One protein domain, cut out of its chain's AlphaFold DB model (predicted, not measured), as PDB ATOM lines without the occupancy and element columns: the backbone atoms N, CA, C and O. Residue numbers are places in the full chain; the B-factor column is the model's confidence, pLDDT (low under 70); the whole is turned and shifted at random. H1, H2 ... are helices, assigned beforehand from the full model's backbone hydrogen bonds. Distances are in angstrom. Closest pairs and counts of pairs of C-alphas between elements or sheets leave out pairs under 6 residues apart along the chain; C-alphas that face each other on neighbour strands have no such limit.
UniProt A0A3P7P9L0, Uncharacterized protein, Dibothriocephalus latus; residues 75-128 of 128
ATOM      1  N   VAL A  75     176.400 211.386 179.178       83.88
ATOM      2  CA  VAL A  75     175.378 212.390 178.816       83.88
ATOM      3  C   VAL A  75     174.472 212.786 179.987       83.88
ATOM      4  O   VAL A  75     173.831 213.829 179.945       83.88
ATOM      5  N   ASP A  76     174.433 211.983 181.052       84.25
ATOM      6  CA  ASP A  76     173.682 212.281 182.276       84.25
ATOM      7  C   ASP A  76     174.253 213.527 182.984       84.25
ATOM      8  O   ASP A  76     173.530 214.236 183.675       84.25
ATOM      9  N   LEU A  77     175.537 213.845 182.748       83.25
ATOM     10  CA  LEU A  77     176.188 215.066 183.233       83.25
ATOM     11  C   LEU A  77     175.835 216.326 182.438       83.25
ATOM     12  O   LEU A  77     176.339 217.374 182.817       83.25
ATOM     13  N   ASP A  78     175.037 216.241 181.370       87.62
ATOM     14  CA  ASP A  78     174.484 217.411 180.666       87.62
ATOM     15  C   ASP A  78     173.048 217.720 181.128       87.62
ATOM     16  O   ASP A  78     172.486 218.769 180.799       87.62
ATOM     17  N   LEU A  79     172.431 216.815 181.895       90.56
ATOM     18  CA  LEU A  79     171.075 216.991 182.392       90.56
ATOM     19  C   LEU A  79     171.063 217.895 183.630       90.56
ATOM     20  O   LEU A  79     171.910 217.753 184.515       90.56
ATOM     21  N   PRO A  80     170.082 218.807 183.733       92.62
ATOM     22  CA  PRO A  80     169.972 219.661 184.898       92.62
ATOM     23  C   PRO A  80     169.646 218.823 186.148       92.62
ATOM     24  O   PRO A  80     168.889 217.848 186.057       92.62
ATOM     25  N   PRO A  81     170.141 219.217 187.335       93.81
ATOM     26  CA  PRO A  81     169.971 218.432 188.552       93.81
ATOM     27  C   PRO A  81     168.503 218.172 188.905       93.81
ATOM     28  O   PRO A  81     167.649 219.065 188.859       93.81
ATOM     29  N   THR A  82     168.205 216.949 189.333       94.81
ATOM     30  CA  THR A  82     166.870 216.552 189.788       94.81
ATOM     31  C   THR A  82     166.666 216.805 191.286       94.81
ATOM     32  O   THR A  82     167.605 216.939 192.086       94.81
ATOM     33  N   LEU A  83     165.396 216.807 191.712       94.56
ATOM     34  CA  LEU A  83     165.035 216.916 193.130       94.56
ATOM     35  C   LEU A  83     165.643 215.769 193.954       94.56
ATOM     36  O   LEU A  83     166.149 215.986 195.053       94.56
ATOM     37  N   GLN A  84     165.635 214.545 193.417       94.31
ATOM     38  CA  GLN A  84     166.163 213.367 194.108       94.31
ATOM     39  C   GLN A  84     167.680 213.450 194.309       94.31
ATOM     40  O   GLN A  84     168.180 213.098 195.379       94.31
ATOM     41  N   GLU A  85     168.415 213.941 193.313       94.06
ATOM     42  CA  GLU A  85     169.860 214.157 193.422       94.06
ATOM     43  C   GLU A  85     170.187 215.231 194.449       94.06
ATOM     44  O   GLU A  85     171.075 215.034 195.278       94.06
ATOM     45  N   THR A  86     169.403 216.311 194.478       94.38
ATOM     46  CA  THR A  86     169.540 217.366 195.487       94.38
ATOM     47  C   THR A  86     169.315 216.808 196.899       94.38
ATOM     48  O   THR A  86     170.123 217.043 197.800       94.38
ATOM     49  N   ILE A  87     168.268 215.995 197.100       94.25
ATOM     50  CA  ILE A  87     168.001 215.311 198.379       94.25
ATOM     51  C   ILE A  87     169.185 214.425 198.773       94.25
ATOM     52  O   ILE A  87     169.660 214.487 199.910       94.25
ATOM     53  N   LYS A  88     169.683 213.612 197.835       94.94
ATOM     54  CA  LYS A  88     170.801 212.694 198.070       94.94
ATOM     55  C   LYS A  88     172.076 213.456 198.442       94.94
ATOM     56  O   LYS A  88     172.727 213.090 199.419       94.94
ATOM     57  N   ALA A  89     172.399 214.536 197.733       92.75
ATOM     58  CA  ALA A  89     173.562 215.374 198.009       92.75
ATOM     59  C   ALA A  89     173.488 216.004 199.410       92.75
ATOM     60  O   ALA A  89     174.433 215.905 200.195       92.75
ATOM     61  N   VAL A  90     172.331 216.560 199.784       91.69
ATOM     62  CA  VAL A  90     172.111 217.138 201.120       91.69
ATOM     63  C   VAL A  90     172.221 216.075 202.223       91.69
ATOM     64  O   VAL A  90     172.823 216.305 203.284       91.69
ATOM     65  N   GLN A  91     171.699 214.871 201.985       89.88
ATOM     66  CA  GLN A  91     171.839 213.745 202.910       89.88
ATOM     67  C   GLN A  91     173.298 213.302 203.074       89.88
ATOM     68  O   GLN A  91     173.705 213.000 204.199       89.88
ATOM     69  N   GLN A  92     174.098 213.349 202.008       91.56
ATOM     70  CA  GLN A  92     175.519 212.986 202.021       91.56
ATOM     71  C   GLN A  92     176.430 214.013 202.707       91.56
ATOM     72  O   GLN A  92     177.561 213.675 203.055       91.56
ATOM     73  N   LEU A  93     175.961 215.239 202.975       89.44
ATOM     74  CA  LEU A  93     176.771 216.236 203.682       89.44
ATOM     75  C   LEU A  93     177.262 215.703 205.044       89.44
ATOM     76  O   LEU A  93     176.488 215.170 205.844       89.44
ATOM     77  N   SER A  94     178.546 215.875 205.342       83.81
ATOM     78  CA  SER A  94     179.144 215.453 206.614       83.81
ATOM     79  C   SER A  94     178.644 216.310 207.781       83.81
ATOM     80  O   SER A  94     178.626 217.538 207.686       83.81
ATOM     81  N   ARG A  95     178.287 215.683 208.907       79.75
ATOM     82  CA  ARG A  95     177.941 216.393 210.154       79.75
ATOM     83  C   ARG A  95     179.215 216.915 210.838       79.75
ATOM     84  O   ARG A  95     180.263 216.290 210.719       79.75
ATOM     85  N   GLY A  96     179.118 218.034 211.559       73.50
ATOM     86  CA  GLY A  96     180.216 218.548 212.395       73.50
ATOM     87  C   GLY A  96     181.244 219.445 211.694       73.50
ATOM     88  O   GLY A  96     182.258 219.773 212.302       73.50
ATOM     89  N   LYS A  97     181.002 219.875 210.449       78.50
ATOM     90  CA  LYS A  97     181.788 220.963 209.847       78.50
ATOM     91  C   LYS A  97     181.364 222.306 210.448       78.50
ATOM     92  O   LYS A  97     180.166 222.554 210.595       78.50
ATOM     93  N   ALA A  98     182.344 223.143 210.789       76.62
ATOM     94  CA  ALA A  98     182.087 224.519 211.197       76.62
ATOM     95  C   ALA A  98     181.390 225.277 210.048       76.62
ATOM     96  O   ALA A  98     181.715 225.017 208.884       76.62
ATOM     97  N   PRO A  99     180.431 226.172 210.346       83.25
ATOM     98  CA  PRO A  99     179.850 227.062 209.345       83.25
ATOM     99  C   PRO A  99     180.934 227.864 208.615       83.25
ATOM    100  O   PRO A  99     181.973 228.177 209.202       83.25
ATOM    101  N   GLY A 100     180.693 228.189 207.344       80.75
ATOM    102  CA  GLY A 100     181.574 229.067 206.579       80.75
ATOM    103  C   GLY A 100     181.513 230.515 207.075       80.75
ATOM    104  O   GLY A 100     180.875 230.832 208.080       80.75
ATOM    105  N   SER A 101     182.142 231.434 206.338       84.06
ATOM    106  CA  SER A 101     182.024 232.880 206.595       84.06
ATOM    107  C   SER A 101     180.588 233.406 206.463       84.06
ATOM    108  O   SER A 101     180.285 234.489 206.952       84.06
ATOM    109  N   ASP A 102     179.716 232.641 205.805       83.50
ATOM    110  CA  ASP A 102     178.275 232.878 205.692       83.50
ATOM    111  C   ASP A 102     177.494 232.515 206.970       83.50
ATOM    112  O   ASP A 102     176.298 232.784 207.059       83.50
ATOM    113  N   ALA A 103     178.158 231.908 207.962       84.88
ATOM    114  CA  ALA A 103     177.564 231.360 209.176       84.88
ATOM    115  C   ALA A 103     176.469 230.299 208.927       84.88
ATOM    116  O   ALA A 103     175.738 229.929 209.853       84.88
ATOM    117  N   ILE A 104     176.375 229.740 207.715       83.44
ATOM    118  CA  ILE A 104     175.367 228.736 207.381       83.44
ATOM    119  C   ILE A 104     175.900 227.357 207.760       83.44
ATOM    120  O   ILE A 104     176.878 226.842 207.217       83.44
ATOM    121  N   SER A 105     175.247 226.731 208.735       85.25
ATOM    122  CA  SER A 105     175.608 225.379 209.151       85.25
ATOM    123  C   SER A 105     175.001 224.327 208.220       85.25
ATOM    124  O   SER A 105     173.878 224.459 207.731       85.25
ATOM    125  N   VAL A 106     175.693 223.193 208.088       84.81
ATOM    126  CA  VAL A 106     175.177 221.995 207.403       84.81
ATOM    127  C   VAL A 106     173.811 221.527 207.940       84.81
ATOM    128  O   VAL A 106     173.048 220.869 207.232       84.81
ATOM    129  N   GLY A 107     173.482 221.877 209.190       84.94
ATOM    130  CA  GLY A 107     172.198 221.564 209.812       84.94
ATOM    131  C   GLY A 107     171.019 222.223 209.098       84.94
ATOM    132  O   GLY A 107     169.986 221.581 208.935       84.94
ATOM    133  N   ILE A 108     171.183 223.452 208.599       86.19
ATOM    134  CA  ILE A 108     170.109 224.181 207.909       86.19
ATOM    135  C   ILE A 108     169.693 223.427 206.645       86.19
ATOM    136  O   ILE A 108     168.508 223.201 206.426       86.19
ATOM    137  N   TYR A 109     170.656 222.935 205.869       86.75
ATOM    138  CA  TYR A 109     170.372 222.156 204.664       86.75
ATOM    139  C   TYR A 109     169.725 220.805 204.982       86.75
ATOM    140  O   TYR A 109     168.748 220.422 204.348       86.75
ATOM    141  N   LYS A 110     170.227 220.089 205.996       87.38
ATOM    142  CA  LYS A 110     169.702 218.763 206.361       87.38
ATOM    143  C   LYS A 110     168.297 218.797 206.962       87.38
ATOM    144  O   LYS A 110     167.554 217.838 206.779       87.38
ATOM    145  N   TYR A 111     167.959 219.854 207.698       87.44
ATOM    146  CA  TYR A 111     166.703 219.952 208.449       87.44
ATOM    147  C   TYR A 111     165.730 221.001 207.896       87.44
ATOM    148  O   TYR A 111     164.602 221.076 208.369       87.44
ATOM    149  N   GLY A 112     166.117 221.769 206.874       84.25
ATOM    150  CA  GLY A 112     165.284 222.811 206.257       84.25
ATOM    151  C   GLY A 112     164.069 222.298 205.477       84.25
ATOM    152  O   GLY A 112     163.268 223.093 204.990       84.25
ATOM    153  N   GLY A 113     163.901 220.977 205.383       89.69
ATOM    154  CA  GLY A 113     162.691 220.341 204.872       89.69
ATOM    155  C   GLY A 113     162.499 220.466 203.360       89.69
ATOM    156  O   GLY A 113     163.343 220.977 202.627       89.69
ATOM    157  N   HIS A 114     161.352 219.968 202.891       91.44
ATOM    158  CA  HIS A 114     161.039 219.847 201.464       91.44
ATOM    159  C   HIS A 114     161.099 221.190 200.726       91.44
ATOM    160  O   HIS A 114     161.631 221.264 199.626       91.44
ATOM    161  N   GLN A 115     160.612 222.265 201.351       93.56
ATOM    162  CA  GLN A 115     160.580 223.588 200.731       93.56
ATOM    163  C   GLN A 115     161.987 224.129 200.439       93.56
ATOM    164  O   GLN A 115     162.202 224.702 199.375       93.56
ATOM    165  N   LEU A 116     162.955 223.929 201.341       93.69
ATOM    166  CA  LEU A 116     164.338 224.344 201.098       93.69
ATOM    167  C   LEU A 116     164.954 223.552 199.941       93.69
ATOM    168  O   LEU A 116     165.572 224.140 199.060       93.69
ATOM    169  N   ILE A 117     164.748 222.234 199.925       94.88
ATOM    170  CA  ILE A 117     165.243 221.367 198.850       94.88
ATOM    171  C   ILE A 117     164.647 221.784 197.502       94.88
ATOM    172  O   ILE A 117     165.403 221.925 196.549       94.88
ATOM    173  N   CYS A 118     163.337 222.043 197.417       94.69
ATOM    174  CA  CYS A 118     162.708 222.490 196.173       94.69
ATOM    175  C   CYS A 118     163.336 223.777 195.638       94.69
ATOM    176  O   CYS A 118     163.689 223.827 194.466       94.69
ATOM    177  N   HIS A 119     163.523 224.790 196.490       95.38
ATOM    178  CA  HIS A 119     164.140 226.045 196.058       95.38
ATOM    179  C   HIS A 119     165.602 225.865 195.635       95.38
ATOM    180  O   HIS A 119     166.022 226.472 194.656       95.38
ATOM    181  N   LEU A 120     166.369 225.022 196.335       94.19
ATOM    182  CA  LEU A 120     167.745 224.704 195.943       94.19
ATOM    183  C   LEU A 120     167.794 224.002 194.585       94.19
ATOM    184  O   LEU A 120     168.619 224.360 193.755       94.19
ATOM    185  N   THR A 121     166.898 223.043 194.337       95.88
ATOM    186  CA  THR A 121     166.806 222.380 193.032       95.88
ATOM    187  C   THR A 121     166.451 223.378 191.935       95.88
ATOM    188  O   THR A 121     167.124 223.382 190.913       95.88
ATOM    189  N   THR A 122     165.469 224.260 192.147       96.81
ATOM    190  CA  THR A 122     165.142 225.315 191.173       96.81
ATOM    191  C   THR A 122     166.349 226.207 190.885       96.81
ATOM    192  O   THR A 122     166.671 226.424 189.723       96.81
ATOM    193  N   LEU A 123     167.071 226.647 191.919       95.62
ATOM    194  CA  LEU A 123     168.276 227.462 191.754       95.62
ATOM    195  C   LEU A 123     169.365 226.730 190.953       95.62
ATOM    196  O   LEU A 123     169.978 227.316 190.068       95.62
ATOM    197  N   PHE A 124     169.607 225.450 191.244       94.62
ATOM    198  CA  PHE A 124     170.597 224.663 190.507       94.62
ATOM    199  C   PHE A 124     170.206 224.460 189.044       94.62
ATOM    200  O   PHE A 124     171.083 224.487 188.190       94.62
ATOM    201  N   GLN A 125     168.915 224.301 188.750       95.06
ATOM    202  CA  GLN A 125     168.412 224.190 187.380       95.06
ATOM    203  C   GLN A 125     168.503 225.510 186.605       95.06
ATOM    204  O   GLN A 125     168.680 225.477 185.397       95.06
ATOM    205  N   GLU A 126     168.393 226.660 187.275       94.56
ATOM    206  CA  GLU A 126     168.563 227.976 186.639       94.56
ATOM    207  C   GLU A 126     170.024 228.304 186.306       94.56
ATOM    208  O   GLU A 126     170.286 229.087 185.396       94.56
ATOM    209  N   MET A 127     170.976 227.751 187.063       92.31
ATOM    210  CA  MET A 127     172.412 227.990 186.872       92.31
ATOM    211  C   MET A 127     173.077 227.033 185.877       92.31
ATOM    212  O   MET A 127     174.232 227.260 185.514       92.31
ATOM    213  N   TRP A 128     172.381 225.959 185.525       90.69
ATOM    214  CA  TRP A 128     172.848 224.906 184.636       90.69
ATOM    215  C   TRP A 128     172.742 225.325 183.169       90.69
ATOM    216  O   TRP A 128     173.764 225.212 182.458       90.69
TER     217      TRP A 128
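Overview. This is residues 75 to 128 of the 128 residues of an uncharacterized protein of Dibothriocephalus latus (UniProt A0A3P7P9L0). What is the main shape? Three helices make a loose triangle: H2 meets the longest helix, H4, steeply near H4's middle, and short H3 makes the third side. The loop of residues 93 to 105 lies toward one end of the long axis, and little H1 toward the other. What is printed? The printed part has 54 residues with four named helices, H1 to H4 in order, and no named strand; its class is all helix. How large is it? It is elongated, spanning 35 by 21 by 19 A, and only just loose, close to compact, with a radius of gyration of the C-alphas of 12.2 A.

Arrangement. What touches the longest helix? H4, residues 113 to 127, touches H2, residues 83 to 92, with residues 117 to 121 alone; the closest C-alphas, of Leu 83 and Thr 121, are 5.7 A apart. They run opposite ways at a steep tilt of 69 degrees, only just short of about perpendicular. Where is the short third helix? H3, residues 106 to 111, only just touches H2, with 3 pairs of C-alphas within 8 A, the closest those of Val 90 and Lys 110 at 6.0 A. H3 and H4 are close but not clearly touching; their closest C-alphas, of Tyr 109 and Leu 116, are 7.3 A apart. What of the remaining helix and the backbones? H1, residues 75 to 78, is apart from H2, H3 and H4, and is too short for an O i to N i+4 pair. In H2, H3 and H4 every such pair is within hydrogen-bond range.

Along the chain. Where does the longest helix run? H4 is 21.8 A long, from C-alpha 113 at (162.691, 220.341, 204.872) to C-alpha 127 at (172.412, 227.990, 186.872). How long are the others? H2 measures 14.3 A, H3 8.8 A and H1 5.4 A, beginning at C-alpha 75 at (175.378, 212.390, 178.816).

Size, cuts and confidence. How far does it reach? The C-alphas farthest apart, of Val 75 and Ala 103, are 35.9 A apart. Which links are long? H2 to H3 is a long link of 13 residues; H1 to H2 and H3 to H4 are tight. Is anything cut or uncertain? The printed part has no cut, its mean pLDDT is 89.2, and no printed residue is under 70.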